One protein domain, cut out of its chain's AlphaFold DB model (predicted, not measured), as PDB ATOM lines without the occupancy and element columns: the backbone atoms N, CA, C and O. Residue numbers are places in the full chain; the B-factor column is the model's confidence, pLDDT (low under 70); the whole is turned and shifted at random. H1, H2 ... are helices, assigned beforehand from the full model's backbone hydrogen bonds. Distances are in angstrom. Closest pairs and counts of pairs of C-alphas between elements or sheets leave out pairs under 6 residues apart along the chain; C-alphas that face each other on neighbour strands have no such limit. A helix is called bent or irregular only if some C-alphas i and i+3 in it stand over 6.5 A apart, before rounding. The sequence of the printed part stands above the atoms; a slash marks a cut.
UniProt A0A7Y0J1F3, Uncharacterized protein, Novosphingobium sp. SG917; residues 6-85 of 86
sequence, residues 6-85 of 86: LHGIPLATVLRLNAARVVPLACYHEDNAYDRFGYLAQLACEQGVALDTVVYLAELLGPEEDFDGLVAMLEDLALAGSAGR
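Overview. This is residues 6 to 85 of the 86 residues of an uncharacterized protein of Novosphingobium sp. SG917 (UniProt A0A7Y0J1F3). Three helices make the body: H3 and H4 meet in a steep V near the middle, and H5 folds back along H4 as a helical hairpin, with its last residues, 79 to 83, reaching out beyond these contacts. H1 and the short H2 lie toward the end of the long axis away from Arg 85, with H1 packed on the start of H3 at residues 36 to 37. The printed part has 80 residues with five named helices, in the order H1, H2, H3, H4, H5, and no named strand; the class is all helix. It is compact, with a radius of gyration of the C-alphas of 12.5 A, yet elongated in outline, spanning 39 by 24 by 22 A.

Along the chain. H1 covers residues 11 to 19, 12.1 A from first to last C-alpha, and begins with C-alpha 11 at (166.038, 104.759, 118.055). H2, residues 26 to 29, is 4.9 A long. H3 holds residues 36 to 47 over 16.5 A, with C-alpha 36 at (160.418, 104.917, 130.240). H4 runs from residue 51 to 64 over 19.3 A; it is irregular, with C-alphas 60 and 63 8.9 A apart. H5, residues 67 to 83, is the longest helix, 24.5 A, and ends with C-alpha 83 at (141.473, 81.993, 124.383).

Arrangement. H3 is the hub, touching H1, H4 and H5. With residues 36 to 37 alone it touches H1 about perpendicular, at 74 degrees; their closest C-alphas are those of Asn 18 and Arg 36, 5.6 A apart. H3 and H4 touch at a steep tilt of 51 degrees, opposite ways, through residues 40 to 45 and 51 to 55 alone; the closest C-alphas, of Ala 44 and Leu 51, are 5.3 A apart. H4 and H5 form a hairpin and touch at a shallow tilt of 33 degrees, only just short of steep, opposite ways; the closest C-alphas, of Ala 58 and Leu 70, are 6.5 A apart. H3 and H5 only just touch, with 3 pairs of C-alphas within 8 A, the closest being those of Gln 47 and Leu 74 at 7.2 A. H2 is close to H3 but not clearly touching, with the C-alphas of Tyr 28 and Tyr 39 closest at 6.3 A. H1 and H5 are apart. Every O i to N i+4 pair is within hydrogen-bond range in H1, H3 and H5, against 8 of 10 in H4; H2 is too short for such a pair.

Size, cuts and confidence. The two C-alphas farthest apart, those of Pro 24 and Arg 85, are 40.4 A apart. The printed part has no cut. The links H3 to H4 and H4 to H5 are tight, those from H1 to H2 and H2 to H3 are short, and no link is long. The mean pLDDT of the printed part is 90.9; residues 81 to 85 are under 70.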
ATOM      1  N   LEU A   6     166.970  99.794 118.995       92.00
ATOM      2  CA  LEU A   6     167.192  99.232 120.319       92.00
ATOM      3  C   LEU A   6     166.078  98.218 120.573       92.00
ATOM      4  O   LEU A   6     164.903  98.564 120.513       92.00
ATOM      5  N   HIS A   7     166.442  96.950 120.781       91.50
ATOM      6  CA  HIS A   7     165.486  95.834 120.881       91.50
ATOM      7  C   HIS A   7     164.489  95.750 119.707       91.50
ATOM      8  O   HIS A   7     163.334  95.386 119.888       91.50
ATOM      9  N   GLY A   8     164.928  96.104 118.492       92.44
ATOM     10  CA  GLY A   8     164.072  96.115 117.299       92.44
ATOM     11  C   GLY A   8     163.156  97.339 117.177       92.44
ATOM     12  O   GLY A   8     162.470  97.476 116.168       92.44
ATOM     13  N   ILE A   9     163.180  98.258 118.145       95.56
ATOM     14  CA  ILE A   9     162.446  99.524 118.097       95.56
ATOM     15  C   ILE A   9     163.351 100.618 117.514       95.56
ATOM     16  O   ILE A   9     164.495 100.751 117.962       95.56
ATOM     17  N   PRO A  10     162.886 101.432 116.546       95.44
ATOM     18  CA  PRO A  10     163.681 102.525 115.996       95.44
ATOM     19  C   PRO A  10     164.167 103.483 117.088       95.44
ATOM     20  O   PRO A  10     163.384 103.926 117.931       95.44
ATOM     21  N   LEU A  11     165.442 103.874 117.048       94.62
ATOM     22  CA  LEU A  11     166.038 104.759 118.055       94.62
ATOM     23  C   LEU A  11     165.283 106.090 118.169       94.62
ATOM     24  O   LEU A  11     165.121 106.616 119.266       94.62
ATOM     25  N   ALA A  12     164.762 106.614 117.057       94.25
ATOM     26  CA  ALA A  12     163.928 107.815 117.061       94.25
ATOM     27  C   ALA A  12     162.663 107.654 117.929       94.25
ATOM     28  O   ALA A  12     162.277 108.588 118.631       94.25
ATOM     29  N   THR A  13     162.047 106.469 117.922       94.75
ATOM     30  CA  THR A  13     160.893 106.144 118.771       94.75
ATOM     31  C   THR A  13     161.295 106.091 120.238       94.75
ATOM     32  O   THR A  13     160.648 106.728 121.064       94.75
ATOM     33  N   VAL A  14     162.406 105.422 120.557       96.38
ATOM     34  CA  VAL A  14     162.934 105.341 121.930       96.38
ATOM     35  C   VAL A  14     163.217 106.730 122.501       96.38
ATOM     36  O   VAL A  14     162.773 107.061 123.600       96.38
ATOM     37  N   LEU A  15     163.915 107.576 121.739       95.62
ATOM     38  CA  LEU A  15     164.234 108.941 122.159       95.62
ATOM     39  C   LEU A  15     162.971 109.776 122.380       95.62
ATOM     40  O   LEU A  15     162.889 110.505 123.365       95.62
ATOM     41  N   ARG A  16     161.971 109.646 121.500       94.88
ATOM     42  CA  ARG A  16     160.693 110.353 121.629       94.88
ATOM     43  C   ARG A  16     159.904 109.902 122.857       94.88
ATOM     44  O   ARG A  16     159.413 110.763 123.576       94.88
ATOM     45  N   LEU A  17     159.814 108.597 123.123       95.12
ATOM     46  CA  LEU A  17     159.156 108.062 124.323       95.12
ATOM     47  C   LEU A  17     159.784 108.638 125.593       95.12
ATOM     48  O   LEU A  17     159.084 109.162 126.458       95.12
ATOM     49  N   ASN A  18     161.113 108.592 125.675       95.88
ATOM     50  CA  ASN A  18     161.845 109.098 126.829       95.88
ATOM     51  C   ASN A  18     161.744 110.618 126.988       95.88
ATOM     52  O   ASN A  18     161.678 111.101 128.116       95.88
ATOM     53  N   ALA A  19     161.719 111.369 125.884       95.44
ATOM     54  CA  ALA A  19     161.555 112.821 125.907       95.44
ATOM     55  C   ALA A  19     160.124 113.261 126.263       95.44
ATOM     56  O   ALA A  19     159.950 114.336 126.825       95.44
ATOM     57  N   ALA A  20     159.115 112.450 125.937       94.81
ATOM     58  CA  ALA A  20     157.703 112.750 126.176       94.81
ATOM     59  C   ALA A  20     157.210 112.357 127.579       94.81
ATOM     60  O   ALA A  20     156.034 112.528 127.876       94.81
ATOM     61  N   ARG A  21     158.074 111.794 128.425       93.31
ATOM     62  CA  ARG A  21     157.764 111.471 129.821       93.31
ATOM     63  C   ARG A  21     157.299 112.701 130.606       93.31
ATOM     64  O   ARG A  21     157.862 113.784 130.442       93.31
ATOM     65  N   VAL A  22     156.353 112.493 131.519       94.75
ATOM     66  CA  VAL A  22     155.852 113.524 132.438       94.75
ATOM     67  C   VAL A  22     156.185 113.233 133.901       94.75
ATOM     68  O   VAL A  22     156.203 114.165 134.704       94.75
ATOM     69  N   VAL A  23     156.511 111.985 134.254       92.50
ATOM     70  CA  VAL A  23     156.928 111.609 135.615       92.50
ATOM     71  C   VAL A  23     158.456 111.678 135.809       92.50
ATOM     72  O   VAL A  23     159.229 111.651 134.846       92.50
ATOM     73  N   PRO A  24     158.963 111.790 137.048       94.12
ATOM     74  CA  PRO A  24     160.398 111.713 137.320       94.12
ATOM     75  C   PRO A  24     160.993 110.332 137.009       94.12
ATOM     76  O   PRO A  24     160.343 109.310 137.197       94.12
ATOM     77  N   LEU A  25     162.281 110.282 136.642       93.75
ATOM     78  CA  LEU A  25     163.007 109.015 136.419       93.75
ATOM     79  C   LEU A  25     162.956 108.057 137.621       93.75
ATOM     80  O   LEU A  25     162.967 106.848 137.425       93.75
ATOM     81  N   ALA A  26     162.887 108.604 138.838       94.00
ATOM     82  CA  ALA A  26     162.825 107.823 140.068       94.00
ATOM     83  C   ALA A  26     161.631 106.853 140.096       94.00
ATOM     84  O   ALA A  26     161.781 105.773 140.651       94.00
ATOM     85  N   CYS A  27     160.507 107.190 139.449       92.44
ATOM     86  CA  CYS A  27     159.338 106.312 139.388       92.44
ATOM     87  C   CYS A  27     159.651 104.980 138.691       92.44
ATOM     88  O   CYS A  27     159.215 103.943 139.158       92.44
ATOM     89  N   TYR A  28     160.467 104.966 137.632       94.00
ATOM     90  CA  TYR A  28     160.866 103.697 136.998       94.00
ATOM     91  C   TYR A  28     161.936 102.947 137.784       94.00
ATOM     92  O   TYR A  28     162.045 101.726 137.684       94.00
ATOM     93  N   HIS A  29     162.759 103.671 138.551       94.12
ATOM     94  CA  HIS A  29     163.793 103.050 139.379       94.12
ATOM     95  C   HIS A  29     163.189 102.191 140.489       94.12
ATOM     96  O   HIS A  29     163.846 101.240 140.905       94.12
ATOM     97  N   GLU A  30     161.951 102.471 140.917       92.50
ATOM     98  CA  GLU A  30     161.189 101.614 141.839       92.50
ATOM     99  C   GLU A  30     161.052 100.179 141.295       92.50
ATOM    100  O   GLU A  30     161.186  99.225 142.061       92.50
ATOM    101  N   ASP A  31     160.957 100.027 139.970       87.94
ATOM    102  CA  ASP A  31     160.863  98.739 139.271       87.94
ATOM    103  C   ASP A  31     162.188  98.276 138.639       87.94
ATOM    104  O   ASP A  31     162.217  97.330 137.854       87.94
ATOM    105  N   ASN A  32     163.317  98.897 139.003       92.94
ATOM    106  CA  ASN A  32     164.654  98.657 138.429       92.94
ATOM    107  C   ASN A  32     164.791  99.000 136.932       92.94
ATOM    108  O   ASN A  32     165.764  98.603 136.283       92.94
ATOM    109  N   ALA A  33     163.875  99.797 136.387       94.81
ATOM    110  CA  ALA A  33     163.924 100.263 135.011       94.81
ATOM    111  C   ALA A  33     164.647 101.612 134.902       94.81
ATOM    112  O   ALA A  33     164.322 102.555 135.609       94.81
ATOM    113  N   TYR A  34     165.621 101.743 133.993       94.31
ATOM    114  CA  TYR A  34     166.445 102.961 133.890       94.31
ATOM    115  C   TYR A  34     165.654 104.209 133.466       94.31
ATOM    116  O   TYR A  34     165.940 105.313 133.934       94.31
ATOM    117  N   ASP A  35     164.697 104.029 132.557       95.25
ATOM    118  CA  ASP A  35     163.867 105.071 131.966       95.25
ATOM    119  C   ASP A  35     162.532 104.488 131.460       95.25
ATOM    120  O   ASP A  35     162.239 103.307 131.671       95.25
ATOM    121  N   ARG A  36     161.735 105.311 130.760       96.12
ATOM    122  CA  ARG A  36     160.418 104.917 130.240       96.12
ATOM    123  C   ARG A  36     160.516 103.701 129.338       96.12
ATOM    124  O   ARG A  36     159.718 102.780 129.444       96.12
ATOM    125  N   PHE A  37     161.476 103.712 128.420       96.88
ATOM    126  CA  PHE A  37     161.634 102.623 127.473       96.88
ATOM    127  C   PHE A  37     162.129 101.349 128.164       96.88
ATOM    128  O   PHE A  37     161.642 100.266 127.848       96.88
ATOM    129  N   GLY A  38     163.033 101.475 129.139       96.75
ATOM    130  CA  GLY A  38     163.468 100.363 129.982       96.75
ATOM    131  C   GLY A  38     162.301  99.691 130.705       96.75
ATOM    132  O   GLY A  38     162.203  98.467 130.686       96.75
ATOM    133  N   TYR A  39     161.380 100.487 131.251       96.06
ATOM    134  CA  TYR A  39     160.174  99.981 131.904       96.06
ATOM    135  C   TYR A  39     159.279  99.214 130.921       96.06
ATOM    136  O   TYR A  39     158.905  98.075 131.180       96.06
ATOM    137  N   LEU A  40     159.009  99.782 129.741       96.56
ATOM    138  CA  LEU A  40     158.199  99.122 128.706       96.56
ATOM    139  C   LEU A  40     158.834  97.812 128.208       96.56
ATOM    140  O   LEU A  40     158.126  96.843 127.939       96.56
ATOM    141  N   ALA A  41     160.164  97.765 128.096       96.38
ATOM    142  CA  ALA A  41     160.894  96.559 127.714       96.38
ATOM    143  C   ALA A  41     160.783  95.449 128.769       96.38
ATOM    144  O   ALA A  41     160.593  94.283 128.417       96.38
ATOM    145  N   GLN A  42     160.870  95.810 130.050       95.19
ATOM    146  CA  GLN A  42     160.664  94.879 131.154       95.19
ATOM    147  C   GLN A  42     159.216  94.379 131.191       95.19
ATOM    148  O   GLN A  42     158.999  93.168 131.211       95.19
ATOM    149  N   LEU A  43     158.243  95.283 131.076       94.12
ATOM    150  CA  LEU A  43     156.821  94.945 131.071       94.12
ATOM    151  C   LEU A  43     156.458  93.981 129.931       94.12
ATOM    152  O   LEU A  43     155.725  93.017 130.137       94.12
ATOM    153  N   ALA A  44     157.020  94.182 128.734       94.44
ATOM    154  CA  ALA A  44     156.852  93.255 127.612       94.44
ATOM    155  C   ALA A  44     157.321  91.831 127.959       94.44
ATOM    156  O   ALA A  44     156.644  90.851 127.646       94.44
ATOM    157  N   CYS A  45     158.468  91.720 128.634       92.19
ATOM    158  CA  CYS A  45     159.028  90.445 129.074       92.19
ATOM    159  C   CYS A  45     158.144  89.770 130.133       92.19
ATOM    160  O   CYS A  45     157.852  88.581 130.018       92.19
ATOM    161  N   GLU A  46     157.687  90.529 131.131       91.62
ATOM    162  CA  GLU A  46     156.861  90.032 132.238       91.62
ATOM    163  C   GLU A  46     155.490  89.534 131.768       91.62
ATOM    164  O   GLU A  46     155.036  88.476 132.199       91.62
ATOM    165  N   GLN A  47     154.865  90.254 130.835       88.69
ATOM    166  CA  GLN A  47     153.544  89.915 130.298       88.69
ATOM    167  C   GLN A  47     153.606  88.908 129.135       88.69
ATOM    168  O   GLN A  47     152.576  88.427 128.664       88.69
ATOM    169  N   GLY A  48     154.804  88.582 128.635       90.12
ATOM    170  CA  GLY A  48     154.981  87.706 127.474       90.12
ATOM    171  C   GLY A  48     154.418  88.289 126.171       90.12
ATOM    172  O   GLY A  48     154.049  87.537 125.266       90.12
ATOM    173  N   VAL A  49     154.342  89.619 126.072       91.81
ATOM    174  CA  VAL A  49     153.807  90.353 124.916       91.81
ATOM    175  C   VAL A  49     154.960  90.942 124.101       91.81
ATOM    176  O   VAL A  49     156.029  91.252 124.623       91.81
ATOM    177  N   ALA A  50     154.767  91.095 122.791       94.69
ATOM    178  CA  ALA A  50     155.774  91.694 121.925       94.69
ATOM    179  C   ALA A  50     156.029  93.172 122.291       94.69
ATOM    180  O   ALA A  50     155.093  93.934 122.542       94.69
ATOM    181  N   LEU A  51     157.302  93.584 122.312       96.19
ATOM    182  CA  LEU A  51     157.694  94.943 122.703       96.19
ATOM    183  C   LEU A  51     157.104  96.015 121.778       96.19
ATOM    184  O   LEU A  51     156.758  97.096 122.243       96.19
ATOM    185  N   ASP A  52     156.953  95.723 120.484       95.75
ATOM    186  CA  ASP A  52     156.295  96.624 119.535       95.75
ATOM    187  C   ASP A  52     154.838  96.907 119.926       95.75
ATOM    188  O   ASP A  52     154.415  98.060 119.870       95.75
ATOM    189  N   THR A  53     154.112  95.900 120.424       95.31
ATOM    190  CA  THR A  53     152.754  96.068 120.956       95.31
ATOM    191  C   THR A  53     152.750  96.951 122.200       95.31
ATOM    192  O   THR A  53     151.948  97.877 122.285       95.31
ATOM    193  N   VAL A  54     153.657  96.710 123.153       96.50
ATOM    194  CA  VAL A  54     153.747  97.517 124.383       96.50
ATOM    195  C   VAL A  54     154.067  98.977 124.058       96.50
ATOM    196  O   VAL A  54     153.421  99.885 124.579       96.50
ATOM    197  N   VAL A  55     155.021  99.214 123.154       96.25
ATOM    198  CA  VAL A  55     155.366 100.558 122.674       96.25
ATOM    199  C   VAL A  55     154.169 101.214 121.989       96.25
ATOM    200  O   VAL A  55     153.844 102.352 122.313       96.25
ATOM    201  N   TYR A  56     153.476 100.498 121.103       94.94
ATOM    202  CA  TYR A  56     152.291 101.010 120.417       94.94
ATOM    203  C   TYR A  56     151.187 101.439 121.396       94.94
ATOM    204  O   TYR A  56     150.626 102.525 121.254       94.94
ATOM    205  N   LEU A  57     150.899 100.628 122.416       95.12
ATOM    206  CA  LEU A  57     149.901 100.964 123.433       95.12
ATOM    207  C   LEU A  57     150.331 102.143 124.308       95.12
ATOM    208  O   LEU A  57     149.524 103.029 124.582       95.12
ATOM    209  N   ALA A  58     151.606 102.203 124.693       95.12
ATOM    210  CA  ALA A  58     152.145 103.335 125.440       95.12
ATOM    211  C   ALA A  58     152.073 104.647 124.640       95.12
ATOM    212  O   ALA A  58     151.881 105.715 125.216       95.12
ATOM    213  N   GLU A  59     152.212 104.585 123.315       93.06
ATOM    214  CA  GLU A  59     151.998 105.740 122.443       93.06
ATOM    215  C   GLU A  59     150.522 106.129 122.322       93.06
ATOM    216  O   GLU A  59     150.219 107.320 122.257       93.06
ATOM    217  N   LEU A  60     149.616 105.148 122.314       93.25
ATOM    218  CA  LEU A  60     148.171 105.369 122.252       93.25
ATOM    219  C   LEU A  60     147.632 106.041 123.523       93.25
ATOM    220  O   LEU A  60     146.838 106.972 123.423       93.25
ATOM    221  N   LEU A  61     148.090 105.596 124.695       93.06
ATOM    222  CA  LEU A  61     147.793 106.225 125.991       93.06
ATOM    223  C   LEU A  61     148.494 107.579 126.150       93.06
ATOM    224  O   LEU A  61     148.106 108.411 126.966       93.06
ATOM    225  N   GLY A  62     149.518 107.825 125.336       91.31
ATOM    226  CA  GLY A  62     150.197 109.101 125.274       91.31
ATOM    227  C   GLY A  62     151.162 109.333 126.440       91.31
ATOM    228  O   GLY A  62     151.654 108.402 127.085       91.31
ATOM    229  N   PRO A  63     151.549 110.593 126.673       92.94
ATOM    230  CA  PRO A  63     152.605 110.931 127.615       92.94
ATOM    231  C   PRO A  63     152.168 110.930 129.077       92.94
ATOM    232  O   PRO A  63     153.032 111.124 129.914       92.94
ATOM    233  N   GLU A  64     150.883 110.739 129.388       91.25
ATOM    234  CA  GLU A  64     150.348 110.861 130.755       91.25
ATOM    235  C   GLU A  64     150.824 109.752 131.702       91.25
ATOM    236  O   GLU A  64     150.753 109.926 132.914       91.25
ATOM    237  N   GLU A  65     151.366 108.660 131.151       86.69
ATOM    238  CA  GLU A  65     151.926 107.541 131.920       86.69
ATOM    239  C   GLU A  65     150.913 106.888 132.857       86.69
ATOM    240  O   GLU A  65     151.192 106.588 134.016       86.69
ATOM    241  N   ASP A  66     149.733 106.621 132.303       92.62
ATOM    242  CA  ASP A  66     148.749 105.718 132.884       92.62
ATOM    243  C   ASP A  66     149.278 104.271 132.841       92.62
ATOM    244  O   ASP A  66     148.991 103.500 131.920       92.62
ATOM    245  N   PHE A  67     150.148 103.937 133.801       89.44
ATOM    246  CA  PHE A  67     150.757 102.610 133.932       89.44
ATOM    247  C   PHE A  67     149.699 101.530 134.150       89.44
ATOM    248  O   PHE A  67     149.745 100.491 133.493       89.44
ATOM    249  N   ASP A  68     148.717 101.801 135.011       91.81
ATOM    250  CA  ASP A  68     147.626 100.873 135.305       91.81
ATOM    251  C   ASP A  68     146.779 100.611 134.051       91.81
ATOM    252  O   ASP A  68     146.478  99.459 133.730       91.81
ATOM    253  N   GLY A  69     146.454 101.661 133.289       92.75
ATOM    254  CA  GLY A  69     145.761 101.539 132.007       92.75
ATOM    255  C   GLY A  69     146.548 100.720 130.984       92.75
ATOM    256  O   GLY A  69     145.978  99.861 130.308       92.75
ATOM    257  N   LEU A  70     147.867 100.920 130.894       94.25
ATOM    258  CA  LEU A  70     148.728 100.127 130.014       94.25
ATOM    259  C   LEU A  70     148.731  98.644 130.404       94.25
ATOM    260  O   LEU A  70     148.586  97.788 129.528       94.25
ATOM    261  N   VAL A  71     148.883  98.339 131.694       93.62
ATOM    262  CA  VAL A  71     148.867  96.963 132.209       93.62
ATOM    263  C   VAL A  71     147.529  96.297 131.901       93.62
ATOM    264  O   VAL A  71     147.525  95.222 131.306       93.62
ATOM    265  N   ALA A  72     146.406  96.962 132.185       93.12
ATOM    266  CA  ALA A  72     145.075  96.426 131.905       93.12
ATOM    267  C   ALA A  72     144.879  96.091 130.412       93.12
ATOM    268  O   ALA A  72     144.379  95.019 130.072       93.12
ATOM    269  N   MET A  73     145.329  96.964 129.501       93.62
ATOM    270  CA  MET A  73     145.259  96.695 128.058       93.62
ATOM    271  C   MET A  73     146.123  95.496 127.637       93.62
ATOM    272  O   MET A  73     145.737  94.740 126.743       93.62
ATOM    273  N   LEU A  74     147.297  95.319 128.248       92.88
ATOM    274  CA  LEU A  74     148.181  94.189 127.960       92.88
ATOM    275  C   LEU A  74     147.625  92.870 128.497       92.88
ATOM    276  O   LEU A  74     147.687  91.866 127.788       92.88
ATOM    277  N   GLU A  75     147.051  92.875 129.698       90.62
ATOM    278  CA  GLU A  75     146.390  91.711 130.290       90.62
ATOM    279  C   GLU A  75     145.198  91.253 129.438       90.62
ATOM    280  O   GLU A  75     145.078  90.060 129.142       90.62
ATOM    281  N   ASP A  76     144.376  92.187 128.952       89.19
ATOM    282  CA  ASP A  76     143.269  91.891 128.036       89.19
ATOM    283  C   ASP A  76     143.762  91.254 126.727       89.19
ATOM    284  O   ASP A  76     143.188  90.270 126.242       89.19
ATOM    285  N   LEU A  77     144.856  91.768 126.152       86.31
ATOM    286  CA  LEU A  77     145.466  91.195 124.948       86.31
ATOM    287  C   LEU A  77     146.047  89.800 125.200       86.31
ATOM    288  O   LEU A  77     145.863  88.900 124.374       86.31
ATOM    289  N   ALA A  78     146.734  89.605 126.325       82.81
ATOM    290  CA  ALA A  78     147.287  88.314 126.716       82.81
ATOM    291  C   ALA A  78     146.170  87.277 126.921       82.81
ATOM    292  O   ALA A  78     146.255  86.152 126.413       82.81
ATOM    293  N   LEU A  79     145.074  87.675 127.575       79.81
ATOM    294  CA  LEU A  79     143.887  86.847 127.758       79.81
ATOM    295  C   LEU A  79     143.242  86.484 126.411       79.81
ATOM    296  O   LEU A  79     142.978  85.305 126.160       79.81
ATOM    297  N   ALA A  80     143.058  87.452 125.510       77.50
ATOM    298  CA  ALA A  80     142.507  87.210 124.175       77.50
ATOM    299  C   ALA A  80     143.384  86.257 123.339       77.50
ATOM    300  O   ALA A  80     142.864  85.374 122.652       77.50
ATOM    301  N   GLY A  81     144.712  86.378 123.436       67.25
ATOM    302  CA  GLY A  81     145.659  85.465 122.789       67.25
ATOM    303  C   GLY A  81     145.634  84.041 123.361       67.25
ATOM    304  O   GLY A  81     145.870  83.076 122.630       67.25
ATOM    305  N   SER A  82     145.305  83.891 124.648       61.38
ATOM    306  CA  SER A  82     145.182  82.587 125.313       61.38
ATOM    307  C   SER A  82     143.880  81.845 124.967       61.38
ATOM    308  O   SER A  82     143.886  80.620 124.851       61.38
ATOM    309  N   ALA A  83     142.782  82.570 124.710       59.50
ATOM    310  CA  ALA A  83     141.473  81.993 124.383       59.50
ATOM    311  C   ALA A  83     141.401  81.367 122.973       59.50
ATOM    312  O   ALA A  83     140.571  80.496 122.727       59.50
ATOM    313  N   GLY A  84     142.283  81.767 122.050       54.75
ATOM    314  CA  GLY A  84     142.366  81.214 120.689       54.75
ATOM    315  C   GLY A  84     143.141  79.895 120.557       54.75
ATOM    316  O   GLY A  84     143.347  79.427 119.438       54.75
ATOM    317  N   ARG A  85     143.619  79.311 121.668       49.06
ATOM    318  CA  ARG A  85     144.425  78.073 121.699       49.06
ATOM    319  C   ARG A  85     143.719  76.865 122.345       49.06
ATOM    320  O   ARG A  85     144.387  75.855 122.565       49.06
TER     321      ARG A  85